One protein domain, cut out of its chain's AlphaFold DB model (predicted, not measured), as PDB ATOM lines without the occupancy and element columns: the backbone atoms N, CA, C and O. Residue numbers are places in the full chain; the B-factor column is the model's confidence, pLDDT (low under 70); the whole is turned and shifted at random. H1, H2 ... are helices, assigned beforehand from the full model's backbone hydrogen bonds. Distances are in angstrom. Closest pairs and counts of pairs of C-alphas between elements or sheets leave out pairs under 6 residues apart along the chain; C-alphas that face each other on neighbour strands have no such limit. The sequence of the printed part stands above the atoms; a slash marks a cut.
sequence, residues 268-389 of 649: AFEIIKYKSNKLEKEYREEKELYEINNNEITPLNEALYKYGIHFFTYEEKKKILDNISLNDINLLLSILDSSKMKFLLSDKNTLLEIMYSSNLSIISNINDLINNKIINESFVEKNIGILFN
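Overview. This is residues 268 to 389 of the 649 residues of an uncharacterized protein of Clostridium sp. CAG:710 (UniProt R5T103). Short helices wind in three stacked turns, a small solenoid: H2, H4 and H7 stand side by side in one row, and H3, H6 and the short H9 make a second row beside it. The long helix H1 stands at the H2 and H3 end of this stack, and its residues 268 to 284 stick out free. The short helices H5 and H8 lie in the bridges from the first row to the second. The printed part has 122 residues with nine named helices, H1 to H9 in chain order, and no named strand; the class is all helix. It is loose, with a radius of gyration of the C-alphas of 17.0 A, and spans 53 by 37 by 22 A.

Along the chain. H1 takes residues 268 to 292, from C-alpha 268 at (167.135, 137.811, 203.109), and is 35.0 A long. H2 is residues 297 to 306, 14.3 A, and H3 residues 314 to 323, 14.6 A. H4 follows with residues 326 to 338, 18.1 A, beginning at C-alpha 326 at (182.844, 155.496, 238.476). H5 is residues 342 to 345, 5.6 A, and H6 residues 348 to 357, 14.1 A. H7 is residues 360 to 371, 16.1 A, and H8 residues 377 to 382, 8.7 A. H9, residues 384 to 387, 5.8 A, ends at C-alpha 387 at (190.345, 168.094, 225.581).

Arrangement. H4 is the hub, touching three helices. It touches H2 at a shallow tilt of 10 degrees, the same way, with the closest C-alphas, Ala 303 and Asn 330, 6.2 A apart. It touches H7 at a shallow tilt of 13 degrees, the same way; the closest C-alphas are Leu 332 and Leu 360, 6.4 A. With residues 333 to 337 alone it touches H5, closest at the C-alphas of Leu 336 and Lys 342, 5.2 A. H3 and H6 touch at a shallow tilt of 26 degrees, the same way, with the C-alphas of Asn 323 and Tyr 356 closest at 6.4 A. H2 and H3 touch about perpendicular, at 82 degrees, closest at the C-alphas of Ile 297 and Lys 318, 7.1 A. H7, with residues 362 to 366 alone, only just touches H9, with 3 pairs of C-alphas within 8 A; the closest are Ile 363 and Leu 387, 6.2 A. H5 and H8 are near each other. H1 and H3 are close but not clearly touching, the C-alphas of Glu 286 and Tyr 314 being 7.5 A apart. In H1, H2, H3, H4, H6, H7 and H8 every O i to N i+4 pair is within hydrogen-bond range; H5 and H9 are too short for such a pair.

Size, cuts and confidence. The two C-alphas farthest apart, those of Glu 270 and Asn 372, are 53.9 A from each other. The printed part has no cut, and no link is long. The mean pLDDT of the printed part is 71.3; it is under 70 at residues 268 to 298, 301 to 302, 305 and 307 to 314, and the mean of H1 is 36.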
ATOM      1  N   ALA A 268     167.470 136.781 202.126       32.06
ATOM      2  CA  ALA A 268     167.135 137.811 203.109       32.06
ATOM      3  C   ALA A 268     166.968 137.210 204.516       32.06
ATOM      4  O   ALA A 268     167.432 137.794 205.495       32.06
ATOM      5  N   PHE A 269     166.351 136.031 204.617       34.34
ATOM      6  CA  PHE A 269     166.163 135.313 205.872       34.34
ATOM      7  C   PHE A 269     167.489 134.808 206.440       34.34
ATOM      8  O   PHE A 269     167.722 134.990 207.628       34.34
ATOM      9  N   GLU A 270     168.386 134.261 205.616       35.50
ATOM     10  CA  GLU A 270     169.721 133.839 206.053       35.50
ATOM     11  C   GLU A 270     170.624 135.025 206.409       35.50
ATOM     12  O   GLU A 270     171.354 134.942 207.386       35.50
ATOM     13  N   ILE A 271     170.511 136.183 205.745       35.22
ATOM     14  CA  ILE A 271     171.215 137.412 206.164       35.22
ATOM     15  C   ILE A 271     170.667 137.932 207.502       35.22
ATOM     16  O   ILE A 271     171.438 138.326 208.380       35.22
ATOM     17  N   ILE A 272     169.343 137.922 207.696       34.91
ATOM     18  CA  ILE A 272     168.701 138.320 208.960       34.91
ATOM     19  C   ILE A 272     169.042 137.332 210.080       34.91
ATOM     20  O   ILE A 272     169.276 137.753 211.213       34.91
ATOM     21  N   LYS A 273     169.102 136.037 209.773       35.59
ATOM     22  CA  LYS A 273     169.467 134.956 210.692       35.59
ATOM     23  C   LYS A 273     170.956 134.980 211.011       35.59
ATOM     24  O   LYS A 273     171.291 134.847 212.172       35.59
ATOM     25  N   TYR A 274     171.832 135.261 210.050       35.41
ATOM     26  CA  TYR A 274     173.262 135.489 210.269       35.41
ATOM     27  C   TYR A 274     173.494 136.719 211.147       35.41
ATOM     28  O   TYR A 274     174.174 136.617 212.163       35.41
ATOM     29  N   LYS A 275     172.859 137.861 210.842       34.88
ATOM     30  CA  LYS A 275     172.938 139.064 211.691       34.88
ATOM     31  C   LYS A 275     172.355 138.815 213.085       34.88
ATOM     32  O   LYS A 275     172.950 139.252 214.063       34.88
ATOM     33  N   SER A 276     171.242 138.086 213.190       33.16
ATOM     34  CA  SER A 276     170.629 137.734 214.480       33.16
ATOM     35  C   SER A 276     171.476 136.743 215.270       33.16
ATOM     36  O   SER A 276     171.615 136.926 216.466       33.16
ATOM     37  N   ASN A 277     172.079 135.745 214.623       37.38
ATOM     38  CA  ASN A 277     172.934 134.745 215.258       37.38
ATOM     39  C   ASN A 277     174.290 135.336 215.649       37.38
ATOM     40  O   ASN A 277     174.815 134.970 216.691       37.38
ATOM     41  N   LYS A 278     174.833 136.274 214.862       37.72
ATOM     42  CA  LYS A 278     176.026 137.049 215.221       37.72
ATOM     43  C   LYS A 278     175.744 137.926 216.440       37.72
ATOM     44  O   LYS A 278     176.467 137.824 217.419       37.72
ATOM     45  N   LEU A 279     174.633 138.668 216.439       34.72
ATOM     46  CA  LEU A 279     174.176 139.442 217.600       34.72
ATOM     47  C   LEU A 279     173.840 138.555 218.809       34.72
ATOM     48  O   LEU A 279     174.063 138.960 219.940       34.72
ATOM     49  N   GLU A 280     173.293 137.355 218.602       34.53
ATOM     50  CA  GLU A 280     172.961 136.413 219.674       34.53
ATOM     51  C   GLU A 280     174.211 135.724 220.231       34.53
ATOM     52  O   GLU A 280     174.267 135.478 221.432       34.53
ATOM     53  N   LYS A 281     175.222 135.460 219.396       37.75
ATOM     54  CA  LYS A 281     176.536 134.955 219.805       37.75
ATOM     55  C   LYS A 281     177.319 136.031 220.555       37.75
ATOM     56  O   LYS A 281     177.723 135.768 221.675       37.75
ATOM     57  N   GLU A 282     177.394 137.254 220.029       36.25
ATOM     58  CA  GLU A 282     177.970 138.417 220.724       36.25
ATOM     59  C   GLU A 282     177.244 138.687 222.054       36.25
ATOM     60  O   GLU A 282     177.888 138.938 223.066       36.25
ATOM     61  N   TYR A 283     175.913 138.547 222.096       34.16
ATOM     62  CA  TYR A 283     175.122 138.677 223.324       34.16
ATOM     63  C   TYR A 283     175.322 137.508 224.294       34.16
ATOM     64  O   TYR A 283     175.275 137.722 225.500       34.16
ATOM     65  N   ARG A 284     175.512 136.270 223.819       35.12
ATOM     66  CA  ARG A 284     175.805 135.105 224.676       35.12
ATOM     67  C   ARG A 284     177.223 135.159 225.220       35.12
ATOM     68  O   ARG A 284     177.383 134.904 226.402       35.12
ATOM     69  N   GLU A 285     178.196 135.570 224.419       36.34
ATOM     70  CA  GLU A 285     179.573 135.815 224.849       36.34
ATOM     71  C   GLU A 285     179.622 136.998 225.829       36.34
ATOM     72  O   GLU A 285     180.208 136.867 226.901       36.34
ATOM     73  N   GLU A 286     178.900 138.101 225.566       33.59
ATOM     74  CA  GLU A 286     178.717 139.189 226.538       33.59
ATOM     75  C   GLU A 286     178.003 138.714 227.805       33.59
ATOM     76  O   GLU A 286     178.378 139.166 228.881       33.59
ATOM     77  N   LYS A 287     176.996 137.833 227.707       36.75
ATOM     78  CA  LYS A 287     176.196 137.327 228.835       36.75
ATOM     79  C   LYS A 287     176.948 136.297 229.675       36.75
ATOM     80  O   LYS A 287     176.828 136.347 230.890       36.75
ATOM     81  N   GLU A 288     177.739 135.419 229.072       35.41
ATOM     82  CA  GLU A 288     178.644 134.507 229.780       35.41
ATOM     83  C   GLU A 288     179.792 135.292 230.433       35.41
ATOM     84  O   GLU A 288     180.113 135.033 231.589       35.41
ATOM     85  N   LEU A 289     180.308 136.355 229.798       36.59
ATOM     86  CA  LEU A 289     181.201 137.330 230.449       36.59
ATOM     87  C   LEU A 289     180.507 138.121 231.580       36.59
ATOM     88  O   LEU A 289     181.151 138.415 232.587       36.59
ATOM     89  N   TYR A 290     179.210 138.433 231.447       34.56
ATOM     90  CA  TYR A 290     178.365 139.109 232.452       34.56
ATOM     91  C   TYR A 290     178.030 138.218 233.656       34.56
ATOM     92  O   TYR A 290     177.876 138.711 234.773       34.56
ATOM     93  N   GLU A 291     177.847 136.915 233.424       40.22
ATOM     94  CA  GLU A 291     177.465 135.926 234.438       40.22
ATOM     95  C   GLU A 291     178.700 135.353 235.158       40.22
ATOM     96  O   GLU A 291     178.601 135.011 236.337       40.22
ATOM     97  N   ILE A 292     179.873 135.323 234.506       40.25
ATOM     98  CA  ILE A 292     181.136 134.841 235.096       40.25
ATOM     99  C   ILE A 292     181.905 135.966 235.824       40.25
ATOM    100  O   ILE A 292     182.642 135.677 236.764       40.25
ATOM    101  N   ASN A 293     181.688 137.248 235.489       47.31
ATOM    102  CA  ASN A 293     182.252 138.405 236.203       47.31
ATOM    103  C   ASN A 293     181.248 139.586 236.256       47.31
ATOM    104  O   ASN A 293     180.803 140.019 235.198       47.31
ATOM    105  N   ASN A 294     180.960 140.166 237.448       46.38
ATOM    106  CA  ASN A 294     180.967 141.630 237.748       46.38
ATOM    107  C   ASN A 294     179.929 142.192 238.750       46.38
ATOM    108  O   ASN A 294     178.848 142.656 238.375       46.38
ATOM    109  N   ASN A 295     180.375 142.410 239.995       55.69
ATOM    110  CA  ASN A 295     179.865 143.512 240.829       55.69
ATOM    111  C   ASN A 295     180.433 144.888 240.400       55.69
ATOM    112  O   ASN A 295     179.847 145.913 240.735       55.69
ATOM    113  N   GLU A 296     181.542 144.928 239.649       56.47
ATOM    114  CA  GLU A 296     182.288 146.166 239.350       56.47
ATOM    115  C   GLU A 296     181.906 146.827 238.008       56.47
ATOM    116  O   GLU A 296     181.776 148.047 237.955       56.47
ATOM    117  N   ILE A 297     181.640 146.056 236.940       65.38
ATOM    118  CA  ILE A 297     181.240 146.601 235.618       65.38
ATOM    119  C   ILE A 297     179.741 146.935 235.527       65.38
ATOM    120  O   ILE A 297     179.352 147.834 234.781       65.38
ATOM    121  N   THR A 298     178.877 146.265 236.296       65.56
ATOM    122  CA  THR A 298     177.419 146.505 236.262       65.56
ATOM    123  C   THR A 298     177.051 147.984 236.502       65.56
ATOM    124  O   THR A 298     176.298 148.538 235.697       65.56
ATOM    125  N   PRO A 299     177.626 148.678 237.504       72.00
ATOM    126  CA  PRO A 299     177.409 150.114 237.695       72.00
ATOM    127  C   PRO A 299     177.904 150.995 236.534       72.00
ATOM    128  O   PRO A 299     177.269 152.001 236.213       72.00
ATOM    129  N   LEU A 300     179.009 150.622 235.873       78.12
ATOM    130  CA  LEU A 300     179.504 151.330 234.686       78.12
ATOM    131  C   LEU A 300     178.545 151.174 233.505       78.12
ATOM    132  O   LEU A 300     178.218 152.155 232.841       78.12
ATOM    133  N   ASN A 301     178.050 149.961 233.267       65.38
ATOM    134  CA  ASN A 301     177.049 149.717 232.235       65.38
ATOM    135  C   ASN A 301     175.803 150.570 232.479       65.38
ATOM    136  O   ASN A 301     175.333 151.230 231.559       65.38
ATOM    137  N   GLU A 302     175.282 150.612 233.706       66.25
ATOM    138  CA  GLU A 302     174.134 151.462 234.045       66.25
ATOM    139  C   GLU A 302     174.395 152.948 233.768       66.25
ATOM    140  O   GLU A 302     173.519 153.625 233.216       66.25
ATOM    141  N   ALA A 303     175.595 153.438 234.093       73.00
ATOM    142  CA  ALA A 303     176.022 154.799 233.790       73.00
ATOM    143  C   ALA A 303     176.060 155.057 232.274       73.00
ATOM    144  O   ALA A 303     175.406 155.981 231.803       73.00
ATOM    145  N   LEU A 304     176.738 154.215 231.491       73.12
ATOM    146  CA  LEU A 304     176.819 154.338 230.029       73.12
ATOM    147  C   LEU A 304     175.433 154.245 229.365       73.12
ATOM    148  O   LEU A 304     175.076 155.081 228.532       73.12
ATOM    149  N   TYR A 305     174.602 153.288 229.798       69.38
ATOM    150  CA  TYR A 305     173.233 153.106 229.308       69.38
ATOM    151  C   TYR A 305     172.350 154.327 229.572       69.38
ATOM    152  O   TYR A 305     171.498 154.645 228.740       69.38
ATOM    153  N   LYS A 306     172.533 155.015 230.706       74.88
ATOM    154  CA  LYS A 306     171.786 156.237 231.042       74.88
ATOM    155  C   LYS A 306     171.972 157.334 229.987       74.88
ATOM    156  O   LYS A 306     171.032 158.091 229.763       74.88
ATOM    157  N   TYR A 307     173.137 157.385 229.343       69.44
ATOM    158  CA  TYR A 307     173.492 158.392 228.339       69.44
ATOM    159  C   TYR A 307     173.476 157.857 226.894       69.44
ATOM    160  O   TYR A 307     173.907 158.556 225.985       69.44
ATOM    161  N   GLY A 308     172.943 156.648 226.663       56.19
ATOM    162  CA  GLY A 308     172.764 156.084 225.316       56.19
ATOM    163  C   GLY A 308     174.014 155.451 224.692       56.19
ATOM    164  O   GLY A 308     174.051 155.264 223.481       56.19
ATOM    165  N   ILE A 309     175.030 155.112 225.493       69.19
ATOM    166  CA  ILE A 309     176.299 154.547 225.008       69.19
ATOM    167  C   ILE A 309     176.272 153.019 225.117       69.19
ATOM    168  O   ILE A 309     176.027 152.472 226.198       69.19
ATOM    169  N   HIS A 310     176.515 152.323 224.000       61.94
ATOM    170  CA  HIS A 310     176.344 150.862 223.897       61.94
ATOM    171  C   HIS A 310     177.474 150.130 223.156       61.94
ATOM    172  O   HIS A 310     177.434 148.912 223.049       61.94
ATOM    173  N   PHE A 311     178.469 150.851 222.643       57.50
ATOM    174  CA  PHE A 311     179.448 150.331 221.679       57.50
ATOM    175  C   PHE A 311     180.789 149.879 222.294       57.50
ATOM    176  O   PHE A 311     181.703 149.496 221.561       57.50
ATOM    177  N   PHE A 312     180.944 149.958 223.622       66.50
ATOM    178  CA  PHE A 312     182.176 149.537 224.296       66.50
ATOM    179  C   PHE A 312     182.201 148.030 224.558       66.50
ATOM    180  O   PHE A 312     181.229 147.470 225.076       66.50
ATOM    181  N   THR A 313     183.333 147.393 224.268       69.88
ATOM    182  CA  THR A 313     183.582 145.978 224.571       69.88
ATOM    183  C   THR A 313     183.826 145.772 226.066       69.88
ATOM    184  O   THR A 313     184.037 146.718 226.831       69.88
ATOM    185  N   TYR A 314     183.800 144.517 226.510       65.00
ATOM    186  CA  TYR A 314     184.126 144.164 227.891       65.00
ATOM    187  C   TYR A 314     185.535 144.629 228.300       65.00
ATOM    188  O   TYR A 314     185.712 145.218 229.367       65.00
ATOM    189  N   GLU A 315     186.532 144.397 227.443       71.81
ATOM    190  CA  GLU A 315     187.924 144.768 227.714       71.81
ATOM    191  C   GLU A 315     188.107 146.283 227.832       71.81
ATOM    192  O   GLU A 315     188.812 146.753 228.726       71.81
ATOM    193  N   GLU A 316     187.435 147.052 226.974       78.69
ATOM    194  CA  GLU A 316     187.423 148.516 227.026       78.69
ATOM    195  C   GLU A 316     186.786 149.014 228.329       78.69
ATOM    196  O   GLU A 316     187.371 149.831 229.033       78.69
ATOM    197  N   LYS A 317     185.625 148.467 228.716       78.56
ATOM    198  CA  LYS A 317     184.947 148.815 229.979       78.56
ATOM    199  C   LYS A 317     185.827 148.544 231.199       78.56
ATOM    200  O   LYS A 317     185.863 149.360 232.119       78.56
ATOM    201  N   LYS A 318     186.546 147.419 231.203       77.94
ATOM    202  CA  LYS A 318     187.479 147.077 232.278       77.94
ATOM    203  C   LYS A 318     188.636 148.079 232.345       77.94
ATOM    204  O   LYS A 318     188.867 148.656 233.401       77.94
ATOM    205  N   LYS A 319     189.266 148.379 231.205       80.88
ATOM    206  CA  LYS A 319     190.318 149.405 231.110       80.88
ATOM    207  C   LYS A 319     189.839 150.788 231.560       80.88
ATOM    208  O   LYS A 319     190.619 151.526 232.152       80.88
ATOM    209  N   ILE A 320     188.583 151.155 231.300       82.69
ATOM    210  CA  ILE A 320     188.008 152.420 231.787       82.69
ATOM    211  C   ILE A 320     187.999 152.432 233.321       82.69
ATOM    212  O   ILE A 320     188.505 153.376 233.919       82.69
ATOM    213  N   LEU A 321     187.486 151.378 233.964       80.06
ATOM    214  CA  LEU A 321     187.431 151.295 235.430       80.06
ATOM    215  C   LEU A 321     188.805 151.216 236.097       80.06
ATOM    216  O   LEU A 321     188.956 151.699 237.217       80.06
ATOM    217  N   ASP A 322     189.795 150.647 235.410       80.56
ATOM    218  CA  ASP A 322     191.172 150.591 235.900       80.56
ATOM    219  C   ASP A 322     191.839 151.985 235.925       80.56
ATOM    220  O   ASP A 322     192.773 152.203 236.697       80.56
ATOM    221  N   ASN A 323     191.354 152.938 235.114       76.06
ATOM    222  CA  ASN A 323     191.965 154.264 234.947       76.06
ATOM    223  C   ASN A 323     191.180 155.417 235.591       76.06
ATOM    224  O   ASN A 323     191.788 156.397 236.024       76.06
ATOM    225  N   ILE A 324     189.847 155.343 235.658       79.88
ATOM    226  CA  ILE A 324     189.011 156.446 236.148       79.88
ATOM    227  C   ILE A 324     187.879 155.942 237.052       79.88
ATOM    228  O   ILE A 324     187.277 154.890 236.824       79.88
ATOM    229  N   SER A 325     187.572 156.698 238.111       86.31
ATOM    230  CA  SER A 325     186.557 156.283 239.080       86.31
ATOM    231  C   SER A 325     185.144 156.370 238.496       86.31
ATOM    232  O   SER A 325     184.823 157.266 237.715       86.31
ATOM    233  N   LEU A 326     184.239 155.491 238.932       82.25
ATOM    234  CA  LEU A 326     182.844 155.496 238.476       82.25
ATOM    235  C   LEU A 326     182.117 156.830 238.743       82.25
ATOM    236  O   LEU A 326     181.244 157.235 237.968       82.25
ATOM    237  N   ASN A 327     182.454 157.510 239.841       87.25
ATOM    238  CA  ASN A 327     181.896 158.827 240.153       87.25
ATOM    239  C   ASN A 327     182.345 159.862 239.120       87.25
ATOM    240  O   ASN A 327     181.521 160.637 238.630       87.25
ATOM    241  N   ASP A 328     183.623 159.819 238.750       86.69
ATOM    242  CA  ASP A 328     184.202 160.723 237.766       86.69
ATOM    243  C   ASP A 328     183.651 160.451 236.362       86.69
ATOM    244  O   ASP A 328     183.310 161.396 235.654       86.69
ATOM    245  N   ILE A 329     183.439 159.181 235.992       86.88
ATOM    246  CA  ILE A 329     182.760 158.798 234.740       86.88
ATOM    247  C   ILE A 329     181.343 159.371 234.697       86.88
ATOM    248  O   ILE A 329     180.940 159.982 233.709       86.88
ATOM    249  N   ASN A 330     180.562 159.190 235.766       86.00
ATOM    250  CA  ASN A 330     179.193 159.699 235.816       86.00
ATOM    251  C   ASN A 330     179.142 161.225 235.709       86.00
ATOM    252  O   ASN A 330     178.249 161.760 235.041       86.00
ATOM    253  N   LEU A 331     180.086 161.909 236.360       89.62
ATOM    254  CA  LEU A 331     180.221 163.356 236.283       89.62
ATOM    255  C   LEU A 331     180.604 163.790 234.862       89.62
ATOM    256  O   LEU A 331     179.910 164.632 234.296       89.62
ATOM    257  N   LEU A 332     181.618 163.163 234.261       91.00
ATOM    258  CA  LEU A 332     182.051 163.404 232.883       91.00
ATOM    259  C   LEU A 332     180.877 163.274 231.909       91.00
ATOM    260  O   LEU A 332     180.562 164.218 231.187       91.00
ATOM    261  N   LEU A 333     180.183 162.135 231.933       90.38
ATOM    262  CA  LEU A 333     179.048 161.875 231.048       90.38
ATOM    263  C   LEU A 333     177.912 162.882 231.262       90.38
ATOM    264  O   LEU A 333     177.294 163.324 230.298       90.38
ATOM    265  N   SER A 334     177.667 163.304 232.509       90.25
ATOM    266  CA  SER A 334     176.669 164.339 232.798       90.25
ATOM    267  C   SER A 334     177.046 165.709 232.226       90.25
ATOM    268  O   SER A 334     176.179 166.420 231.716       90.25
ATOM    269  N   ILE A 335     178.333 166.076 232.266       88.50
ATOM    270  CA  ILE A 335     178.847 167.322 231.682       88.50
ATOM    271  C   ILE A 335     178.709 167.265 230.159       88.50
ATOM    272  O   ILE A 335     178.194 168.200 229.548       88.50
ATOM    273  N   LEU A 336     179.114 166.157 229.538       89.44
ATOM    274  CA  LEU A 336     179.028 165.984 228.088       89.44
ATOM    275  C   LEU A 336     177.573 166.000 227.585       89.44
ATOM    276  O   LEU A 336     177.291 166.681 226.605       89.44
ATOM    277  N   ASP A 337     176.643 165.333 228.278       86.50
ATOM    278  CA  ASP A 337     175.223 165.277 227.888       86.50
ATOM    279  C   ASP A 337     174.471 166.601 228.116       86.50
ATOM    280  O   ASP A 337     173.584 166.952 227.338       86.50
ATOM    281  N   SER A 338     174.824 167.349 229.169       81.75
ATOM    282  CA  SER A 338     174.196 168.643 229.487       81.75
ATOM    283  C   SER A 338     174.772 169.823 228.706       81.75
ATOM    284  O   SER A 338     174.170 170.900 228.673       81.75
ATOM    285  N   SER A 339     175.931 169.631 228.083       81.94
ATOM    286  CA  SER A 339     176.625 170.661 227.331       81.94
ATOM    287  C   SER A 339     176.404 170.517 225.835       81.94
ATOM    288  O   SER A 339     175.827 169.560 225.316       81.94
ATOM    289  N   LYS A 340     176.939 171.487 225.105       85.06
ATOM    290  CA  LYS A 340     176.941 171.455 223.651       85.06
ATOM    291  C   LYS A 340     177.962 170.459 223.058       85.06
ATOM    292  O   LYS A 340     178.115 170.385 221.847       85.06
ATOM    293  N   MET A 341     178.646 169.673 223.897       86.56
ATOM    294  CA  MET A 341     179.621 168.654 223.490       86.56
ATOM    295  C   MET A 341     179.020 167.247 223.355       86.56
ATOM    296  O   MET A 341     179.753 166.273 223.213       86.56
ATOM    297  N   LYS A 342     177.687 167.121 223.365       85.12
ATOM    298  CA  LYS A 342     176.981 165.833 223.291       85.12
ATOM    299  C   LYS A 342     177.379 164.960 222.095       85.12
ATOM    300  O   LYS A 342     177.306 163.740 222.195       85.12
ATOM    301  N   PHE A 343     177.833 165.557 220.991       83.75
ATOM    302  CA  PHE A 343     178.331 164.824 219.822       83.75
ATOM    303  C   PHE A 343     179.500 163.878 220.157       83.75
ATOM    304  O   PHE A 343     179.621 162.824 219.539       83.75
ATOM    305  N   LEU A 344     180.299 164.195 221.185       84.12
ATOM    306  CA  LEU A 344     181.399 163.351 221.664       84.12
ATOM    307  C   LEU A 344     180.912 162.030 222.274       84.12
ATOM    308  O   LEU A 344     181.698 161.099 222.387       84.12
ATOM    309  N   LEU A 345     179.637 161.924 222.668       78.88
ATOM    310  CA  LEU A 345     179.072 160.681 223.204       78.88
ATOM    311  C   LEU A 345     178.799 159.633 222.117       78.88
ATOM    312  O   LEU A 345     178.672 158.451 222.433       78.88
ATOM    313  N   SER A 346     178.690 160.060 220.857       71.81
ATOM    314  CA  SER A 346     178.387 159.186 219.718       71.81
ATOM    315  C   SER A 346     179.639 158.608 219.058       71.81
ATOM    316  O   SER A 346     179.551 157.586 218.382       71.81
ATOM    317  N   ASP A 347     180.800 159.242 219.241       80.12
ATOM    318  CA  ASP A 347     182.072 158.768 218.697       80.12
ATOM    319  C   ASP A 347     182.790 157.876 219.712       80.12
ATOM    320  O   ASP A 347     183.326 158.347 220.720       80.12
ATOM    321  N   LYS A 348     182.825 156.574 219.415       79.69
ATOM    322  CA  LYS A 348     183.456 155.566 220.263       79.69
ATOM    323  C   LYS A 348     184.905 155.897 220.593       79.69
ATOM    324  O   LYS A 348     185.277 155.845 221.764       79.69
ATOM    325  N   ASN A 349     185.713 156.195 219.581       80.25
ATOM    326  CA  ASN A 349     187.161 156.292 219.749       80.25
ATOM    327  C   ASN A 349     187.524 157.561 220.520       80.25
ATOM    328  O   ASN A 349     188.307 157.507 221.466       80.25
ATOM    329  N   THR A 350     186.886 158.682 220.178       81.88
ATOM    330  CA  THR A 350     187.086 159.941 220.900       81.88
ATOM    331  C   THR A 350     186.611 159.849 222.349       81.88
ATOM    332  O   THR A 350     187.316 160.303 223.247       81.88
ATOM    333  N   LEU A 351     185.446 159.245 222.612       86.00
ATOM    334  CA  LEU A 351     184.937 159.098 223.977       86.00
ATOM    335  C   LEU A 351     185.844 158.215 224.841       86.00
ATOM    336  O   LEU A 351     186.091 158.548 226.000       86.00
ATOM    337  N   LEU A 352     186.337 157.111 224.273       82.12
ATOM    338  CA  LEU A 352     187.290 156.214 224.925       82.12
ATOM    339  C   LEU A 352     188.550 156.984 225.343       82.12
ATOM    340  O   LEU A 352     188.972 156.910 226.494       82.12
ATOM    341  N   GLU A 353     189.092 157.791 224.429       81.56
ATOM    342  CA  GLU A 353     190.267 158.616 224.692       81.56
ATOM    343  C   GLU A 353     189.986 159.674 225.762       81.56
ATOM    344  O   GLU A 353     190.792 159.865 226.664       81.56
ATOM    345  N   ILE A 354     188.825 160.337 225.731       85.12
ATOM    346  CA  ILE A 354     188.449 161.304 226.776       85.12
ATOM    347  C   ILE A 354     188.421 160.617 228.146       85.12
ATOM    348  O   ILE A 354     188.886 161.199 229.123       85.12
ATOM    349  N   MET A 355     187.915 159.385 228.220       84.25
ATOM    350  CA  MET A 355     187.867 158.623 229.469       84.25
ATOM    351  C   MET A 355     189.250 158.175 229.964       84.25
ATOM    352  O   MET A 355     189.433 158.074 231.174       84.25
ATOM    353  N   TYR A 356     190.209 157.918 229.069       79.19
ATOM    354  CA  TYR A 356     191.564 157.484 229.441       79.19
ATOM    355  C   TYR A 356     192.537 158.631 229.703       79.19
ATOM    356  O   TYR A 356     193.369 158.553 230.603       79.19
ATOM    357  N   SER A 357     192.439 159.679 228.895       77.00
ATOM    358  CA  SER A 357     193.514 160.645 228.665       77.00
ATOM    359  C   SER A 357     193.141 162.071 229.072       77.00
ATOM    360  O   SER A 357     193.995 162.960 229.084       77.00
ATOM    361  N   SER A 358     191.868 162.327 229.389       79.62
ATOM    362  CA  SER A 358     191.411 163.641 229.841       79.62
ATOM    363  C   SER A 358     191.192 163.696 231.349       79.62
ATOM    364  O   SER A 358     190.881 162.710 232.012       79.62
ATOM    365  N   ASN A 359     191.312 164.902 231.900       84.00
ATOM    366  CA  ASN A 359     190.977 165.189 233.286       84.00
ATOM    367  C   ASN A 359     189.635 165.930 233.339       84.00
ATOM    368  O   ASN A 359     189.405 166.867 232.573       84.00
ATOM    369  N   LEU A 360     188.776 165.582 234.299       87.38
ATOM    370  CA  LEU A 360     187.505 166.273 234.547       87.38
ATOM    371  C   LEU A 360     187.635 167.797 234.630       87.38
ATOM    372  O   LEU A 360     186.757 168.509 234.154       87.38
ATOM    373  N   SER A 361     188.724 168.304 235.212       89.00
ATOM    374  CA  SER A 361     188.992 169.744 235.281       89.00
ATOM    375  C   SER A 361     189.151 170.379 233.898       89.00
ATOM    376  O   SER A 361     188.618 171.460 233.668       89.00
ATOM    377  N   ILE A 362     189.814 169.694 232.960       90.12
ATOM    378  CA  ILE A 362     189.969 170.137 231.570       90.12
ATOM    379  C   ILE A 362     188.598 170.201 230.904       90.12
ATOM    380  O   ILE A 362     188.213 171.249 230.387       90.12
ATOM    381  N   ILE A 363     187.830 169.111 230.979       91.00
ATOM    382  CA  ILE A 363     186.501 169.035 230.364       91.00
ATOM    383  C   ILE A 363     185.549 170.080 230.959       91.00
ATOM    384  O   ILE A 363     184.847 170.754 230.207       91.00
ATOM    385  N   SER A 364     185.563 170.277 232.281       90.81
ATOM    386  CA  SER A 364     184.787 171.336 232.942       90.81
ATOM    387  C   SER A 364     185.207 172.729 232.488       90.81
ATOM    388  O   SER A 364     184.343 173.528 232.140       90.81
ATOM    389  N   ASN A 365     186.509 173.019 232.420       91.62
ATOM    390  CA  ASN A 365     186.988 174.321 231.956       91.62
ATOM    391  C   ASN A 365     186.535 174.593 230.516       91.62
ATOM    392  O   ASN A 365     186.015 175.668 230.223       91.62
ATOM    393  N   ILE A 366     186.683 173.617 229.616       92.38
ATOM    394  CA  ILE A 366     186.228 173.744 228.226       92.38
ATOM    395  C   ILE A 366     184.706 173.935 228.168       92.38
ATOM    396  O   ILE A 366     184.227 174.818 227.453       92.38
ATOM    397  N   ASN A 367     183.945 173.185 228.967       91.25
ATOM    398  CA  ASN A 367     182.499 173.361 229.091       91.25
ATOM    399  C   ASN A 367     182.123 174.782 229.551       91.25
ATOM    400  O   ASN A 367     181.257 175.423 228.951       91.25
ATOM    401  N   ASP A 368     182.805 175.318 230.561       90.81
ATOM    402  CA  ASP A 368     182.577 176.677 231.056       90.81
ATOM    403  C   ASP A 368     182.890 177.729 229.989       90.81
ATOM    404  O   ASP A 368     182.141 178.697 229.826       90.81
ATOM    405  N   LEU A 369     183.950 177.538 229.199       89.94
ATOM    406  CA  LEU A 369     184.282 178.429 228.085       89.94
ATOM    407  C   LEU A 369     183.205 178.411 226.989       89.94
ATOM    408  O   LEU A 369     182.880 179.466 226.434       89.94
ATOM    409  N   ILE A 370     182.613 177.248 226.696       90.12
ATOM    410  CA  ILE A 370     181.482 177.126 225.763       90.12
ATOM    411  C   ILE A 370     180.247 177.847 226.320       90.12
ATOM    412  O   ILE A 370     179.614 178.633 225.607       90.12
ATOM    413  N   ASN A 371     179.919 177.624 227.595       89.00
ATOM    414  CA  ASN A 371     178.758 178.231 228.255       89.00
ATOM    415  C   ASN A 371     178.877 179.760 228.330       89.00
ATOM    416  O   ASN A 371     177.906 180.478 228.078       89.00
ATOM    417  N   ASN A 372     180.094 180.261 228.550       87.38
ATOM    418  CA  ASN A 372     180.427 181.684 228.507       87.38
ATOM    419  C   ASN A 372     180.569 182.242 227.078       87.38
ATOM    420  O   ASN A 372     180.888 183.417 226.903       87.38
ATOM    421  N   LYS A 373     180.299 181.431 226.044       86.50
ATOM    422  CA  LYS A 373     180.361 181.794 224.617       86.50
ATOM    423  C   LYS A 373     181.742 182.264 224.152       86.50
ATOM    424  O   LYS A 373     181.830 182.954 223.130       86.50
ATOM    425  N   ILE A 374     182.800 181.875 224.857       84.19
ATOM    426  CA  ILE A 374     184.182 182.203 224.504       84.19
ATOM    427  C   ILE A 374     184.597 181.392 223.272       84.19
ATOM    428  O   ILE A 374     185.009 181.967 222.267       84.19
ATOM    429  N   ILE A 375     184.369 180.080 223.305       88.50
ATOM    430  CA  ILE A 375     184.540 179.171 222.162       88.50
ATOM    431  C   ILE A 375     183.184 178.573 221.752       88.50
ATOM    432  O   ILE A 375     182.192 178.718 222.469       88.50
ATOM    433  N   ASN A 376     183.105 177.950 220.576       87.62
ATOM    434  CA  ASN A 376     181.889 177.291 220.094       87.62
ATOM    435  C   ASN A 376     182.113 175.792 219.846       87.62
ATOM    436  O   ASN A 376     183.239 175.309 219.835       87.62
ATOM    437  N   GLU A 377     181.018 175.073 219.622       86.56
ATOM    438  CA  GLU A 377     180.998 173.623 219.386       86.56
ATOM    439  C   GLU A 377     181.877 173.221 218.206       86.56
ATOM    440  O   GLU A 377     182.742 172.367 218.348       86.56
ATOM    441  N   SER A 378     181.731 173.924 217.079       88.12
ATOM    442  CA  SER A 378     182.506 173.659 215.865       88.12
ATOM    443  C   SER A 378     184.014 173.821 216.065       88.12
ATOM    444  O   SER A 378     184.800 173.200 215.357       88.12
ATOM    445  N   PHE A 379     184.440 174.683 216.995       90.12
ATOM    446  CA  PHE A 379     185.852 174.842 217.321       90.12
ATOM    447  C   PHE A 379     186.373 173.625 218.085       90.12
ATOM    448  O   PHE A 379     187.459 173.148 217.769       90.12
ATOM    449  N   VAL A 380     185.591 173.105 219.038       89.62
ATOM    450  CA  VAL A 380     185.923 171.881 219.786       89.62
ATOM    451  C   VAL A 380     185.936 170.674 218.854       89.62
ATOM    452  O   VAL A 380     186.884 169.903 218.881       89.62
ATOM    453  N   GLU A 381     184.935 170.546 217.984       87.06
ATOM    454  CA  GLU A 381     184.828 169.463 216.998       87.06
ATOM    455  C   GLU A 381     186.047 169.405 216.066       87.06
ATOM    456  O   GLU A 381     186.608 168.340 215.833       87.06
ATOM    457  N   LYS A 382     186.523 170.560 215.583       89.38
ATOM    458  CA  LYS A 382     187.729 170.635 214.741       89.38
ATOM    459  C   LYS A 382     189.028 170.428 215.514       89.38
ATOM    460  O   LYS A 382     190.052 170.111 214.914       89.38
ATOM    461  N   ASN A 383     189.007 170.651 216.825       89.75
ATOM    462  CA  ASN A 383     190.198 170.697 217.663       89.75
ATOM    463  C   ASN A 383     190.017 169.879 218.937       89.75
ATOM    464  O   ASN A 383     190.344 170.351 220.023       89.75
ATOM    465  N   ILE A 384     189.557 168.633 218.795       88.00
ATOM    466  CA  ILE A 384     189.327 167.700 219.912       88.00
ATOM    467  C   ILE A 384     190.584 167.581 220.797       88.00
ATOM    468  O   ILE A 384     190.474 167.451 222.011       88.00
ATOM    469  N   GLY A 385     191.775 167.784 220.213       87.88
ATOM    470  CA  GLY A 385     193.061 167.972 220.896       87.88
ATOM    471  C   GLY A 385     193.036 168.849 222.161       87.88
ATOM    472  O   GLY A 385     193.790 168.586 223.096       87.88
ATOM    473  N   ILE A 386     192.179 169.877 222.237       90.94
ATOM    474  CA  ILE A 386     192.078 170.759 223.418       90.94
ATOM    475  C   ILE A 386     191.450 170.081 224.639       90.94
ATOM    476  O   ILE A 386     191.458 170.659 225.720       90.94
ATOM    477  N   LEU A 387     190.884 168.888 224.481       90.25
ATOM    478  CA  LEU A 387     190.345 168.094 225.581       90.25
ATOM    479  C   LEU A 387     191.426 167.235 226.252       90.25
ATOM    480  O   LEU A 387     191.160 166.648 227.298       90.25
ATOM    481  N   PHE A 388     192.638 167.172 225.691       85.38
ATOM    482  CA  PHE A 388     193.704 166.274 226.139       85.38
ATOM    483  C   PHE A 388     194.963 167.040 226.551       85.38
ATOM    484  O   PHE A 388     195.289 168.094 225.994       85.38
ATOM    485  N   ASN A 389     195.697 166.488 227.517       77.44
ATOM    486  CA  ASN A 389     197.003 166.999 227.932       77.44
ATOM    487  C   ASN A 389     198.141 166.337 227.124       77.44
ATOM    488  O   ASN A 389     197.979 165.217 226.651       77.44
TER     489      ASN A 389